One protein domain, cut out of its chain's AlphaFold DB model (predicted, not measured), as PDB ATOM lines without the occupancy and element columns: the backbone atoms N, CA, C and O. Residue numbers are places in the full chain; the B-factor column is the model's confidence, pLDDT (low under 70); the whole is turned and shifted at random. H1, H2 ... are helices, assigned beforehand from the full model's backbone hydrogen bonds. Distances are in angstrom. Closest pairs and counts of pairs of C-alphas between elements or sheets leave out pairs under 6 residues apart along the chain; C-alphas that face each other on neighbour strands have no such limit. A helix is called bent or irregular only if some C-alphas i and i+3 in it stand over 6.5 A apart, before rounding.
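What this domain is: This is residues 64 to 169 of the 649 residues of an uncharacterized protein of Ampelomyces quisqualis (UniProt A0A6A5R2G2). Two helical hairpins, H1 with H2 and then H3 with H4, follow each other along the longest axis of an open model with few contacts; H5 turns off beyond H4, and its residues 156 to 166 stick out. The printed part has 106 residues with five named helices, H1 to H5, and no named strand: all helix, loose, radius of gyration of the C-alphas 18.7 A, spans 59 by 36 by 31 A.

How they stand to each other: H1, residues 64 to 73, touches H2, residues 81 to 95, closest C-alphas Arg 69 and Ala 87, 5.0 A, at a steep tilt of 39 degrees, opposite ways. H3, residues 100 to 115, touches residues 123 to 131 alone of H4, residues 120 to 143, closest C-alphas Val 106 and Ile 127, 6.2 A, at a shallow tilt of 27 degrees, opposite ways. H5, residues 149 to 166, touches no helix. Every O i to N i+4 pair is within hydrogen-bond range in H1, H2, H4 and H5; in H3, 10 of 12.

Where its parts are: H1 begins at C-alpha 64 (-17.512, 24.733, 31.729). H4 measures 34.7 A, H5 25.6 A. H3 is only just irregular: C-alphas 104 and 107 are 6.8 A apart. H5 ends at C-alpha 166 (-18.922, -1.184, 18.839).

The domain as a whole: The printed part has no cut and no long link. Residues 104, 168 and 169 are under pLDDT 70.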
ATOM      1  N   ASP A  64     -16.859  24.807  30.422       73.25
ATOM      2  CA  ASP A  64     -17.512  24.733  31.729       73.25
ATOM      3  C   ASP A  64     -17.616  23.286  32.264       73.25
ATOM      4  O   ASP A  64     -17.539  23.062  33.475       73.25
ATOM      5  N   ASP A  65     -17.719  22.278  31.385       82.00
ATOM      6  CA  ASP A  65     -17.753  20.855  31.767       82.00
ATOM      7  C   ASP A  65     -16.366  20.360  32.209       82.00
ATOM      8  O   ASP A  65     -16.255  19.525  33.112       82.00
ATOM      9  N   TRP A  66     -15.289  20.916  31.640       82.19
ATOM     10  CA  TRP A  66     -13.923  20.670  32.111       82.19
ATOM     11  C   TRP A  66     -13.720  21.220  33.523       82.19
ATOM     12  O   TRP A  66     -13.324  20.480  34.429       82.19
ATOM     13  N   GLU A  67     -14.028  22.502  33.737       84.00
ATOM     14  CA  GLU A  67     -13.816  23.162  35.026       84.00
ATOM     15  C   GLU A  67     -14.662  22.524  36.134       84.00
ATOM     16  O   GLU A  67     -14.162  22.277  37.234       84.00
ATOM     17  N   PHE A  68     -15.920  22.181  35.836       88.75
ATOM     18  CA  PHE A  68     -16.781  21.457  36.765       88.75
ATOM     19  C   PHE A  68     -16.163  20.117  37.184       88.75
ATOM     20  O   PHE A  68     -16.057  19.831  38.376       88.75
ATOM     21  N   ARG A  69     -15.696  19.303  36.231       85.62
ATOM     22  CA  ARG A  69     -15.111  17.987  36.534       85.62
ATOM     23  C   ARG A  69     -13.797  18.096  37.304       85.62
ATOM     24  O   ARG A  69     -13.588  17.291  38.210       85.62
ATOM     25  N   VAL A  70     -12.956  19.090  37.003       86.25
ATOM     26  CA  VAL A  70     -11.726  19.373  37.766       86.25
ATOM     27  C   VAL A  70     -12.057  19.810  39.197       86.25
ATOM     28  O   VAL A  70     -11.428  19.328  40.140       86.25
ATOM     29  N   LYS A  71     -13.078  20.655  39.394       87.69
ATOM     30  CA  LYS A  71     -13.557  21.039  40.734       87.69
ATOM     31  C   LYS A  71     -14.099  19.843  41.512       87.69
ATOM     32  O   LYS A  71     -13.801  19.723  42.695       87.69
ATOM     33  N   VAL A  72     -14.838  18.946  40.852       88.88
ATOM     34  CA  VAL A  72     -15.334  17.711  41.475       88.88
ATOM     35  C   VAL A  72     -14.167  16.850  41.952       88.88
ATOM     36  O   VAL A  72     -14.145  16.527  43.126       88.88
ATOM     37  N   ILE A  73     -13.165  16.533  41.123       86.69
ATOM     38  CA  ILE A  73     -12.031  15.686  41.561       86.69
ATOM     39  C   ILE A  73     -11.116  16.356  42.596       86.69
ATOM     40  O   ILE A  73     -10.423  15.658  43.329       86.69
ATOM     41  N   SER A  74     -11.103  17.691  42.648       86.62
ATOM     42  CA  SER A  74     -10.258  18.476  43.561       86.62
ATOM     43  C   SER A  74     -10.962  18.818  44.878       86.62
ATOM     44  O   SER A  74     -10.408  19.557  45.693       86.62
ATOM     45  N   SER A  75     -12.191  18.333  45.086       88.12
ATOM     46  CA  SER A  75     -12.936  18.593  46.315       88.12
ATOM     47  C   SER A  75     -12.223  17.958  47.519       88.12
ATOM     48  O   SER A  75     -11.852  16.788  47.453       88.12
ATOM     49  N   PRO A  76     -12.065  18.679  48.644       76.94
ATOM     50  CA  PRO A  76     -11.426  18.149  49.850       76.94
ATOM     51  C   PRO A  76     -12.306  17.145  50.615       76.94
ATOM     52  O   PRO A  76     -11.852  16.525  51.576       76.94
ATOM     53  N   THR A  77     -13.576  17.005  50.236       84.25
ATOM     54  CA  THR A  77     -14.494  16.017  50.808       84.25
ATOM     55  C   THR A  77     -14.305  14.660  50.137       84.25
ATOM     56  O   THR A  77     -14.173  14.587  48.919       84.25
ATOM     57  N   ASN A  78     -14.340  13.574  50.921       81.69
ATOM     58  CA  ASN A  78     -14.372  12.215  50.374       81.69
ATOM     59  C   ASN A  78     -15.614  12.065  49.486       81.69
ATOM     60  O   ASN A  78     -16.742  12.009  49.980       81.69
ATOM     61  N   LEU A  79     -15.396  12.063  48.174       86.75
ATOM     62  CA  LEU A  79     -16.439  11.862  47.179       86.75
ATOM     63  C   LEU A  79     -16.812  10.390  47.114       86.75
ATOM     64  O   LEU A  79     -15.987   9.512  47.346       86.75
ATOM     65  N   ASP A  80     -18.052  10.134  46.713       92.38
ATOM     66  CA  ASP A  80     -18.447   8.803  46.280       92.38
ATOM     67  C   ASP A  80     -17.601   8.363  45.069       92.38
ATOM     68  O   ASP A  80     -17.434   9.111  44.095       92.38
ATOM     69  N   ASP A  81     -17.096   7.128  45.115       85.44
ATOM     70  CA  ASP A  81     -16.213   6.560  44.092       85.44
ATOM     71  C   ASP A  81     -16.846   6.570  42.694       85.44
ATOM     72  O   ASP A  81     -16.137   6.683  41.687       85.44
ATOM     73  N   GLN A  82     -18.180   6.473  42.584       85.56
ATOM     74  CA  GLN A  82     -18.847   6.546  41.284       85.56
ATOM     75  C   GLN A  82     -18.856   7.969  40.735       85.56
ATOM     76  O   GLN A  82     -18.688   8.156  39.527       85.56
ATOM     77  N   VAL A  83     -19.049   8.971  41.594       85.75
ATOM     78  CA  VAL A  83     -19.005  10.387  41.205       85.75
ATOM     79  C   VAL A  83     -17.592  10.763  40.767       85.75
ATOM     80  O   VAL A  83     -17.421  11.328  39.684       85.75
ATOM     81  N   PHE A  84     -16.582  10.361  41.542       86.12
ATOM     82  CA  PHE A  84     -15.178  10.566  41.196       86.12
ATOM     83  C   PHE A  84     -14.830   9.901  39.854       86.12
ATOM     84  O   PHE A  84     -14.322  10.551  38.936       86.12
ATOM     85  N   ARG A  85     -15.208   8.627  39.672       84.69
ATOM     86  CA  ARG A  85     -14.995   7.888  38.418       84.69
ATOM     87  C   ARG A  85     -15.681   8.552  37.223       84.69
ATOM     88  O   ARG A  85     -15.074   8.651  36.159       84.69
ATOM     89  N   LYS A  86     -16.925   9.025  37.370       82.38
ATOM     90  CA  LYS A  86     -17.659   9.728  36.301       82.38
ATOM     91  C   LYS A  86     -17.011  11.064  35.934       82.38
ATOM     92  O   LYS A  86     -16.999  11.422  34.754       82.38
ATOM     93  N   ALA A  87     -16.468  11.792  36.910       85.62
ATOM     94  CA  ALA A  87     -15.742  13.034  36.659       85.62
ATOM     95  C   ALA A  87     -14.466  12.768  35.844       85.62
ATOM     96  O   ALA A  87     -14.298  13.364  34.777       85.62
ATOM     97  N   VAL A  88     -13.651  11.792  36.263       84.75
ATOM     98  CA  VAL A  88     -12.436  11.368  35.542       84.75
ATOM     99  C   VAL A  88     -12.760  10.866  34.132       84.75
ATOM    100  O   VAL A  88     -12.142  11.304  33.166       84.75
ATOM    101  N   GLN A  89     -13.772  10.006  33.975       81.81
ATOM    102  CA  GLN A  89     -14.206   9.528  32.654       81.81
ATOM    103  C   GLN A  89     -14.643  10.670  31.731       81.81
ATOM    104  O   GLN A  89     -14.424  10.602  30.524       81.81
ATOM    105  N   GLY A  90     -15.266  11.714  32.279       82.44
ATOM    106  CA  GLY A  90     -15.615  12.908  31.516       82.44
ATOM    107  C   GLY A  90     -14.393  13.689  31.043       82.44
ATOM    108  O   GLY A  90     -14.328  14.027  29.868       82.44
ATOM    109  N   LEU A  91     -13.396  13.894  31.911       83.00
ATOM    110  CA  LEU A  91     -12.131  14.542  31.534       83.00
ATOM    111  C   LEU A  91     -11.402  13.757  30.439       83.00
ATOM    112  O   LEU A  91     -10.948  14.341  29.461       83.00
ATOM    113  N   VAL A  92     -11.370  12.427  30.544       82.12
ATOM    114  CA  VAL A  92     -10.784  11.565  29.504       82.12
ATOM    115  C   VAL A  92     -11.534  11.708  28.175       82.12
ATOM    116  O   VAL A  92     -10.894  11.802  27.132       82.12
ATOM    117  N   LYS A  93     -12.871  11.790  28.190       80.56
ATOM    118  CA  LYS A  93     -13.677  12.028  26.977       80.56
ATOM    119  C   LYS A  93     -13.453  13.414  26.367       80.56
ATOM    120  O   LYS A  93     -13.572  13.540  25.153       80.56
ATOM    121  N   ILE A  94     -13.144  14.425  27.184       78.69
ATOM    122  CA  ILE A  94     -12.770  15.767  26.711       78.69
ATOM    123  C   ILE A  94     -11.396  15.721  26.029       78.69
ATOM    124  O   ILE A  94     -11.247  16.239  24.926       78.69
ATOM    125  N   CYS A  95     -10.408  15.061  26.644       75.56
ATOM    126  CA  CYS A  95      -9.060  14.930  26.079       75.56
ATOM    127  C   CYS A  95      -9.012  14.064  24.811       75.56
ATOM    128  O   CYS A  95      -8.170  14.289  23.944       75.56
ATOM    129  N   PHE A  96      -9.895  13.068  24.708       79.88
ATOM    130  CA  PHE A  96      -9.943  12.114  23.601       79.88
ATOM    131  C   PHE A  96     -11.378  11.978  23.073       79.88
ATOM    132  O   PHE A  96     -12.064  10.995  23.385       79.88
ATOM    133  N   PRO A  97     -11.865  12.959  22.289       80.75
ATOM    134  CA  PRO A  97     -13.207  12.897  21.738       80.75
ATOM    135  C   PRO A  97     -13.369  11.689  20.810       80.75
ATOM    136  O   PRO A  97     -12.434  11.226  20.151       80.75
ATOM    137  N   LYS A  98     -14.586  11.140  20.760       77.31
ATOM    138  CA  LYS A  98     -14.892  10.008  19.882       77.31
ATOM    139  C   LYS A  98     -14.715  10.448  18.428       77.31
ATOM    140  O   LYS A  98     -15.372  11.393  18.018       77.31
ATOM    141  N   GLY A  99     -13.879   9.742  17.670       78.12
ATOM    142  CA  GLY A  99     -13.577  10.098  16.280       78.12
ATOM    143  C   GLY A  99     -12.376  11.033  16.113       78.12
ATOM    144  O   GLY A  99     -12.028  11.354  14.986       78.12
ATOM    145  N   VAL A 100     -11.709  11.457  17.200       80.44
ATOM    146  CA  VAL A 100     -10.582  12.410  17.134       80.44
ATOM    147  C   VAL A 100      -9.460  11.946  16.207       80.44
ATOM    148  O   VAL A 100      -8.819  12.753  15.540       80.44
ATOM    149  N   LEU A 101      -9.233  10.637  16.153       76.19
ATOM    150  CA  LEU A 101      -8.199  10.021  15.338       76.19
ATOM    151  C   LEU A 101      -8.558  10.049  13.846       76.19
ATOM    152  O   LEU A 101      -7.699  10.295  12.997       76.19
ATOM    153  N   GLU A 102      -9.829   9.842  13.521       79.06
ATOM    154  CA  GLU A 102     -10.357   9.941  12.167       79.06
ATOM    155  C   GLU A 102     -10.435  11.403  11.695       79.06
ATOM    156  O   GLU A 102      -9.930  11.712  10.613       79.06
ATOM    157  N   GLU A 103     -10.975  12.299  12.527       78.25
ATOM    158  CA  GLU A 103     -11.243  13.709  12.207       78.25
ATOM    159  C   GLU A 103      -9.961  14.559  12.124       78.25
ATOM    160  O   GLU A 103      -9.776  15.311  11.164       78.25
ATOM    161  N   LEU A 104      -9.040  14.442  13.094       69.00
ATOM    162  CA  LEU A 104      -7.767  15.185  13.072       69.00
ATOM    163  C   LEU A 104      -6.690  14.503  12.222       69.00
ATOM    164  O   LEU A 104      -5.703  15.145  11.861       69.00
ATOM    165  N   GLY A 105      -6.857  13.216  11.909       81.75
ATOM    166  CA  GLY A 105      -5.869  12.426  11.186       81.75
ATOM    167  C   GLY A 105      -6.229  12.202   9.721       81.75
ATOM    168  O   GLY A 105      -5.758  12.908   8.827       81.75
ATOM    169  N   VAL A 106      -7.041  11.171   9.477       84.69
ATOM    170  CA  VAL A 106      -7.310  10.641   8.131       84.69
ATOM    171  C   VAL A 106      -8.072  11.648   7.272       84.69
ATOM    172  O   VAL A 106      -7.667  11.902   6.140       84.69
ATOM    173  N   GLU A 107      -9.143  12.239   7.800       86.44
ATOM    174  CA  GLU A 107     -10.014  13.141   7.041       86.44
ATOM    175  C   GLU A 107      -9.312  14.458   6.692       86.44
ATOM    176  O   GLU A 107      -9.446  14.970   5.577       86.44
ATOM    177  N   LEU A 108      -8.502  14.985   7.615       84.94
ATOM    178  CA  LEU A 108      -7.699  16.182   7.380       84.94
ATOM    179  C   LEU A 108      -6.648  15.938   6.290       84.94
ATOM    180  O   LEU A 108      -6.528  16.732   5.351       84.94
ATOM    181  N   LEU A 109      -5.907  14.830   6.384       83.38
ATOM    182  CA  LEU A 109      -4.880  14.488   5.403       83.38
ATOM    183  C   LEU A 109      -5.492  14.170   4.033       83.38
ATOM    184  O   LEU A 109      -4.973  14.621   3.014       83.38
ATOM    185  N   GLU A 110      -6.628  13.472   3.999       91.38
ATOM    186  CA  GLU A 110      -7.407  13.256   2.781       91.38
ATOM    187  C   GLU A 110      -7.831  14.589   2.154       91.38
ATOM    188  O   GLU A 110      -7.576  14.809   0.970       91.38
ATOM    189  N   LYS A 111      -8.401  15.512   2.935       89.62
ATOM    190  CA  LYS A 111      -8.815  16.837   2.454       89.62
ATOM    191  C   LYS A 111      -7.643  17.634   1.878       89.62
ATOM    192  O   LYS A 111      -7.794  18.271   0.834       89.62
ATOM    193  N   HIS A 112      -6.467  17.572   2.505       87.44
ATOM    194  CA  HIS A 112      -5.250  18.191   1.972       87.44
ATOM    195  C   HIS A 112      -4.786  17.528   0.673       87.44
ATOM    196  O   HIS A 112      -4.489  18.221  -0.297       87.44
ATOM    197  N   MET A 113      -4.780  16.196   0.607       91.56
ATOM    198  CA  MET A 113      -4.423  15.475  -0.615       91.56
ATOM    199  C   MET A 113      -5.406  15.748  -1.760       91.56
ATOM    200  O   MET A 113      -4.986  15.867  -2.911       91.56
ATOM    201  N   GLN A 114      -6.698  15.890  -1.464       94.12
ATOM    202  CA  GLN A 114      -7.713  16.291  -2.437       94.12
ATOM    203  C   GLN A 114      -7.484  17.731  -2.929       94.12
ATOM    204  O   GLN A 114      -7.561  17.977  -4.134       94.12
ATOM    205  N   ALA A 115      -7.146  18.669  -2.035       91.62
ATOM    206  CA  ALA A 115      -6.820  20.054  -2.398       91.62
ATOM    207  C   ALA A 115      -5.589  20.144  -3.324       91.62
ATOM    208  O   ALA A 115      -5.591  20.914  -4.285       91.62
ATOM    209  N   GLU A 116      -4.594  19.284  -3.098       90.19
ATOM    210  CA  GLU A 116      -3.390  19.138  -3.932       90.19
ATOM    211  C   GLU A 116      -3.610  18.280  -5.195       90.19
ATOM    212  O   GLU A 116      -2.667  17.978  -5.928       90.19
ATOM    213  N   LYS A 117      -4.858  17.888  -5.489       93.94
ATOM    214  CA  LYS A 117      -5.238  17.079  -6.663       93.94
ATOM    215  C   LYS A 117      -4.500  15.733  -6.744       93.94
ATOM    216  O   LYS A 117      -4.187  15.255  -7.838       93.94
ATOM    217  N   ALA A 118      -4.227  15.103  -5.601       84.88
ATOM    218  CA  ALA A 118      -3.632  13.773  -5.567       84.88
ATOM    219  C   ALA A 118      -4.554  12.733  -6.248       84.88
ATOM    220  O   ALA A 118      -5.777  12.805  -6.109       84.88
ATOM    221  N   PRO A 119      -4.001  11.727  -6.958       90.38
ATOM    222  CA  PRO A 119      -4.804  10.665  -7.560       90.38
ATOM    223  C   PRO A 119      -5.629   9.889  -6.513       90.38
ATOM    224  O   PRO A 119      -5.073   9.536  -5.468       90.38
ATOM    225  N   PRO A 120      -6.892   9.506  -6.797       89.56
ATOM    226  CA  PRO A 120      -7.747   8.776  -5.851       89.56
ATOM    227  C   PRO A 120      -7.125   7.476  -5.321       89.56
ATOM    228  O   PRO A 120      -7.259   7.152  -4.146       89.56
ATOM    229  N   ALA A 121      -6.371   6.762  -6.164       85.06
ATOM    230  CA  ALA A 121      -5.651   5.554  -5.762       85.06
ATOM    231  C   ALA A 121      -4.581   5.829  -4.687       85.06
ATOM    232  O   ALA A 121      -4.367   5.012  -3.793       85.06
ATOM    233  N   ASN A 122      -3.924   6.992  -4.741       76.62
ATOM    234  CA  ASN A 122      -2.931   7.382  -3.742       76.62
ATOM    235  C   ASN A 122      -3.586   7.811  -2.430       76.62
ATOM    236  O   ASN A 122      -3.018   7.541  -1.378       76.62
ATOM    237  N   ILE A 123      -4.764   8.438  -2.492       80.69
ATOM    238  CA  ILE A 123      -5.559   8.785  -1.308       80.69
ATOM    239  C   ILE A 123      -6.006   7.500  -0.597       80.69
ATOM    240  O   ILE A 123      -5.752   7.352   0.592       80.69
ATOM    241  N   ALA A 124      -6.552   6.522  -1.329       86.12
ATOM    242  CA  ALA A 124      -6.952   5.232  -0.760       86.12
ATOM    243  C   ALA A 124      -5.777   4.492  -0.092       86.12
ATOM    244  O   ALA A 124      -5.893   4.036   1.044       86.12
ATOM    245  N   ARG A 125      -4.618   4.441  -0.765       84.25
ATOM    246  CA  ARG A 125      -3.399   3.843  -0.201       84.25
ATOM    247  C   ARG A 125      -2.892   4.605   1.026       84.25
ATOM    248  O   ARG A 125      -2.426   3.982   1.973       84.25
ATOM    249  N   MET A 126      -2.965   5.938   1.016       93.06
ATOM    250  CA  MET A 126      -2.598   6.756   2.174       93.06
ATOM    251  C   MET A 126      -3.486   6.424   3.374       93.06
ATOM    252  O   MET A 126      -2.945   6.194   4.447       93.06
ATOM    253  N   ILE A 127      -4.808   6.324   3.190       87.19
ATOM    254  CA  ILE A 127      -5.756   6.020   4.273       87.19
ATOM    255  C   ILE A 127      -5.406   4.687   4.949       87.19
ATOM    256  O   ILE A 127      -5.396   4.600   6.175       87.19
ATOM    257  N   GLU A 128      -5.100   3.653   4.163       84.88
ATOM    258  CA  GLU A 128      -4.729   2.333   4.684       84.88
ATOM    259  C   GLU A 128      -3.419   2.375   5.483       84.88
ATOM    260  O   GLU A 128      -3.380   1.937   6.635       84.88
ATOM    261  N   VAL A 129      -2.365   2.962   4.903       84.25
ATOM    262  CA  VAL A 129      -1.051   3.078   5.555       84.25
ATOM    263  C   VAL A 129      -1.140   3.928   6.822       84.25
ATOM    264  O   VAL A 129      -0.593   3.555   7.856       84.25
ATOM    265  N   TYR A 130      -1.864   5.043   6.767       86.12
ATOM    266  CA  TYR A 130      -2.018   5.953   7.895       86.12
ATOM    267  C   TYR A 130      -2.761   5.293   9.061       86.12
ATOM    268  O   TYR A 130      -2.343   5.439  10.207       86.12
ATOM    269  N   ARG A 131      -3.818   4.514   8.789       86.44
ATOM    270  CA  ARG A 131      -4.527   3.745   9.828       86.44
ATOM    271  C   ARG A 131      -3.615   2.729  10.510       86.44
ATOM    272  O   ARG A 131      -3.617   2.650  11.736       86.44
ATOM    273  N   ALA A 132      -2.830   1.977   9.738       79.88
ATOM    274  CA  ALA A 132      -1.890   1.005  10.292       79.88
ATOM    275  C   ALA A 132      -0.828   1.682  11.179       79.88
ATOM    276  O   ALA A 132      -0.585   1.240  12.302       79.88
ATOM    277  N   GLU A 133      -0.251   2.788  10.707       83.50
ATOM    278  CA  GLU A 133       0.773   3.537  11.442       83.50
ATOM    279  C   GLU A 133       0.214   4.183  12.716       83.50
ATOM    280  O   GLU A 133       0.851   4.174  13.769       83.50
ATOM    281  N   MET A 134      -1.012   4.701  12.655       83.38
ATOM    282  CA  MET A 134      -1.685   5.283  13.810       83.38
ATOM    283  C   MET A 134      -1.938   4.243  14.904       83.38
ATOM    284  O   MET A 134      -1.664   4.519  16.071       83.38
ATOM    285  N   ILE A 135      -2.413   3.045  14.539       83.75
ATOM    286  CA  ILE A 135      -2.576   1.935  15.489       83.75
ATOM    287  C   ILE A 135      -1.226   1.611  16.127       83.75
ATOM    288  O   ILE A 135      -1.135   1.546  17.350       83.75
ATOM    289  N   HIS A 136      -0.167   1.482  15.320       78.50
ATOM    290  CA  HIS A 136       1.175   1.205  15.821       78.50
ATOM    291  C   HIS A 136       1.647   2.265  16.828       78.50
ATOM    292  O   HIS A 136       2.090   1.924  17.928       78.50
ATOM    293  N   ARG A 137       1.496   3.553  16.497       78.88
ATOM    294  CA  ARG A 137       1.921   4.653  17.366       78.88
ATOM    295  C   ARG A 137       1.100   4.733  18.652       78.88
ATOM    296  O   ARG A 137       1.678   4.934  19.718       78.88
ATOM    297  N   ALA A 138      -0.215   4.525  18.573       83.56
ATOM    298  CA  ALA A 138      -1.089   4.467  19.742       83.56
ATOM    299  C   ALA A 138      -0.728   3.286  20.655       83.56
ATOM    300  O   ALA A 138      -0.620   3.459  21.866       83.56
ATOM    301  N   SER A 139      -0.457   2.105  20.088       83.31
ATOM    302  CA  SER A 139       0.027   0.949  20.851       83.31
ATOM    303  C   SER A 139       1.364   1.229  21.533       83.31
ATOM    304  O   SER A 139       1.555   0.834  22.678       83.31
ATOM    305  N   GLN A 140       2.275   1.938  20.864       77.69
ATOM    306  CA  GLN A 140       3.568   2.303  21.436       77.69
ATOM    307  C   GLN A 140       3.423   3.289  22.605       77.69
ATOM    308  O   GLN A 140       4.061   3.099  23.634       77.69
ATOM    309  N   MET A 141       2.547   4.292  22.475       78.94
ATOM    310  CA  MET A 141       2.226   5.205  23.577       78.94
ATOM    311  C   MET A 141       1.593   4.467  24.757       78.94
ATOM    312  O   MET A 141       1.929   4.737  25.903       78.94
ATOM    313  N   LEU A 142       0.693   3.518  24.488       84.25
ATOM    314  CA  LEU A 142       0.065   2.718  25.535       84.25
ATOM    315  C   LEU A 142       1.067   1.793  26.224       84.25
ATOM    316  O   LEU A 142       0.949   1.603  27.426       84.25
ATOM    317  N   ALA A 143       2.063   1.259  25.514       82.81
ATOM    318  CA  ALA A 143       3.040   0.327  26.079       82.81
ATOM    319  C   ALA A 143       3.763   0.882  27.320       82.81
ATOM    320  O   ALA A 143       4.002   0.131  28.261       82.81
ATOM    321  N   GLU A 144       4.034   2.190  27.371       77.94
ATOM    322  CA  GLU A 144       4.637   2.855  28.539       77.94
ATOM    323  C   GLU A 144       3.729   2.816  29.782       77.94
ATOM    324  O   GLU A 144       4.210   2.786  30.912       77.94
ATOM    325  N   TYR A 145       2.411   2.746  29.582       83.06
ATOM    326  CA  TYR A 145       1.410   2.611  30.643       83.06
ATOM    327  C   TYR A 145       1.062   1.148  30.963       83.06
ATOM    328  O   TYR A 145       0.322   0.894  31.915       83.06
ATOM    329  N   LEU A 146       1.591   0.185  30.200       89.62
ATOM    330  CA  LEU A 146       1.358  -1.257  30.346       89.62
ATOM    331  C   LEU A 146       2.585  -1.983  30.928       89.62
ATOM    332  O   LEU A 146       2.905  -3.107  30.552       89.62
ATOM    333  N   ASP A 147       3.257  -1.337  31.877       83.50
ATOM    334  CA  ASP A 147       4.463  -1.805  32.578       83.50
ATOM    335  C   ASP A 147       4.242  -2.998  33.531       83.50
ATOM    336  O   ASP A 147       5.201  -3.606  34.006       83.50
ATOM    337  N   THR A 148       2.988  -3.348  33.829       83.69
ATOM    338  CA  THR A 148       2.635  -4.421  34.768       83.69
ATOM    339  C   THR A 148       1.588  -5.370  34.180       83.69
ATOM    340  O   THR A 148       0.682  -4.923  33.470       83.69
ATOM    341  N   PRO A 149       1.627  -6.674  34.524       75.31
ATOM    342  CA  PRO A 149       0.658  -7.654  34.025       75.31
ATOM    343  C   PRO A 149      -0.803  -7.283  34.314       75.31
ATOM    344  O   PRO A 149      -1.668  -7.496  33.472       75.31
ATOM    345  N   ALA A 150      -1.076  -6.670  35.471       80.50
ATOM    346  CA  ALA A 150      -2.419  -6.220  35.836       80.50
ATOM    347  C   ALA A 150      -2.926  -5.093  34.918       80.50
ATOM    348  O   ALA A 150      -4.085  -5.105  34.510       80.50
ATOM    349  N   LYS A 151      -2.060  -4.138  34.547       84.38
ATOM    350  CA  LYS A 151      -2.416  -3.067  33.602       84.38
ATOM    351  C   LYS A 151      -2.613  -3.609  32.185       84.38
ATOM    352  O   LYS A 151      -3.537  -3.173  31.507       84.38
ATOM    353  N   VAL A 152      -1.805  -4.588  31.762       82.75
ATOM    354  CA  VAL A 152      -1.987  -5.296  30.479       82.75
ATOM    355  C   VAL A 152      -3.348  -5.987  30.433       82.75
ATOM    356  O   VAL A 152      -4.096  -5.784  29.479       82.75
ATOM    357  N   GLN A 153      -3.696  -6.750  31.473       80.38
ATOM    358  CA  GLN A 153      -4.991  -7.421  31.568       80.38
ATOM    359  C   GLN A 153      -6.148  -6.414  31.505       80.38
ATOM    360  O   GLN A 153      -7.041  -6.557  30.671       80.38
ATOM    361  N   LEU A 154      -6.083  -5.346  32.305       83.69
ATOM    362  CA  LEU A 154      -7.098  -4.293  32.315       83.69
ATOM    363  C   LEU A 154      -7.260  -3.626  30.939       83.69
ATOM    364  O   LEU A 154      -8.378  -3.326  30.516       83.69
ATOM    365  N   ALA A 155      -6.157  -3.389  30.226       86.38
ATOM    366  CA  ALA A 155      -6.188  -2.803  28.891       86.38
ATOM    367  C   ALA A 155      -6.825  -3.745  27.868       86.38
ATOM    368  O   ALA A 155      -7.656  -3.307  27.074       86.38
ATOM    369  N   VAL A 156      -6.495  -5.037  27.915       83.44
ATOM    370  CA  VAL A 156      -7.101  -6.055  27.050       83.44
ATOM    371  C   VAL A 156      -8.603  -6.162  27.310       83.44
ATOM    372  O   VAL A 156      -9.386  -6.072  26.366       83.44
ATOM    373  N   GLU A 157      -9.021  -6.274  28.571       81.56
ATOM    374  CA  GLU A 157     -10.438  -6.302  28.959       81.56
ATOM    375  C   GLU A 157     -11.175  -5.038  28.495       81.56
ATOM    376  O   GLU A 157     -12.290  -5.115  27.977       81.56
ATOM    377  N   SER A 158     -10.529  -3.872  28.599       85.69
ATOM    378  CA  SER A 158     -11.085  -2.597  28.136       85.69
ATOM    379  C   SER A 158     -11.245  -2.548  26.615       85.69
ATOM    380  O   SER A 158     -12.282  -2.102  26.123       85.69
ATOM    381  N   VAL A 159     -10.255  -3.032  25.855       84.75
ATOM    382  CA  VAL A 159     -10.315  -3.115  24.384       84.75
ATOM    383  C   VAL A 159     -11.397  -4.094  23.942       84.75
ATOM    384  O   VAL A 159     -12.158  -3.793  23.022       84.75
ATOM    385  N   ILE A 160     -11.509  -5.236  24.617       78.31
ATOM    386  CA  ILE A 160     -12.557  -6.231  24.394       78.31
ATOM    387  C   ILE A 160     -13.933  -5.621  24.667       78.31
ATOM    388  O   ILE A 160     -14.811  -5.684  23.809       78.31
ATOM    389  N   GLY A 161     -14.123  -4.983  25.824       81.38
ATOM    390  CA  GLY A 161     -15.386  -4.346  26.195       81.38
ATOM    391  C   GLY A 161     -15.790  -3.243  25.214       81.38
ATOM    392  O   GLY A 161     -16.941  -3.188  24.774       81.38
ATOM    393  N   ALA A 162     -14.832  -2.409  24.802       81.50
ATOM    394  CA  ALA A 162     -15.046  -1.386  23.784       81.50
ATOM    395  C   ALA A 162     -15.410  -2.000  22.421       81.50
ATOM    396  O   ALA A 162     -16.348  -1.539  21.769       81.50
ATOM    397  N   SER A 163     -14.720  -3.068  22.015       78.81
ATOM    398  CA  SER A 163     -14.981  -3.773  20.756       78.81
ATOM    399  C   SER A 163     -16.367  -4.411  20.746       78.81
ATOM    400  O   SER A 163     -17.102  -4.232  19.782       78.81
ATOM    401  N   SER A 164     -16.779  -5.064  21.832       76.50
ATOM    402  CA  SER A 164     -18.123  -5.636  21.983       76.50
ATOM    403  C   SER A 164     -19.222  -4.576  21.938       76.50
ATOM    404  O   SER A 164     -20.291  -4.807  21.374       76.50
ATOM    405  N   SER A 165     -18.965  -3.386  22.493       79.62
ATOM    406  CA  SER A 165     -19.905  -2.264  22.416       79.62
ATOM    407  C   SER A 165     -20.014  -1.671  21.008       79.62
ATOM    408  O   SER A 165     -21.065  -1.121  20.675       79.62
ATOM    409  N   LEU A 166     -18.945  -1.714  20.207       78.69
ATOM    410  CA  LEU A 166     -18.922  -1.184  18.839       78.69
ATOM    411  C   LEU A 166     -19.462  -2.190  17.818       78.69
ATOM    412  O   LEU A 166     -20.195  -1.819  16.903       78.69
ATOM    413  N   TYR A 167     -19.127  -3.461  17.998       78.38
ATOM    414  CA  TYR A 167     -19.493  -4.566  17.130       78.38
ATOM    415  C   TYR A 167     -20.380  -5.508  17.939       78.38
ATOM    416  O   TYR A 167     -19.893  -6.461  18.541       78.38
ATOM    417  N   MET A 168     -21.692  -5.238  17.963       63.47
ATOM    418  CA  MET A 168     -22.673  -5.926  18.824       63.47
ATOM    419  C   MET A 168     -22.719  -7.467  18.695       63.47
ATOM    420  O   MET A 168     -23.491  -8.095  19.412       63.47
ATOM    421  N   HIS A 169     -21.936  -8.092  17.810       61.84
ATOM    422  CA  HIS A 169     -21.912  -9.529  17.508       61.84
ATOM    423  C   HIS A 169     -20.481 -10.083  17.331       61.84
ATOM    424  O   HIS A 169     -20.219 -10.888  16.437       61.84
TER     425      HIS A 169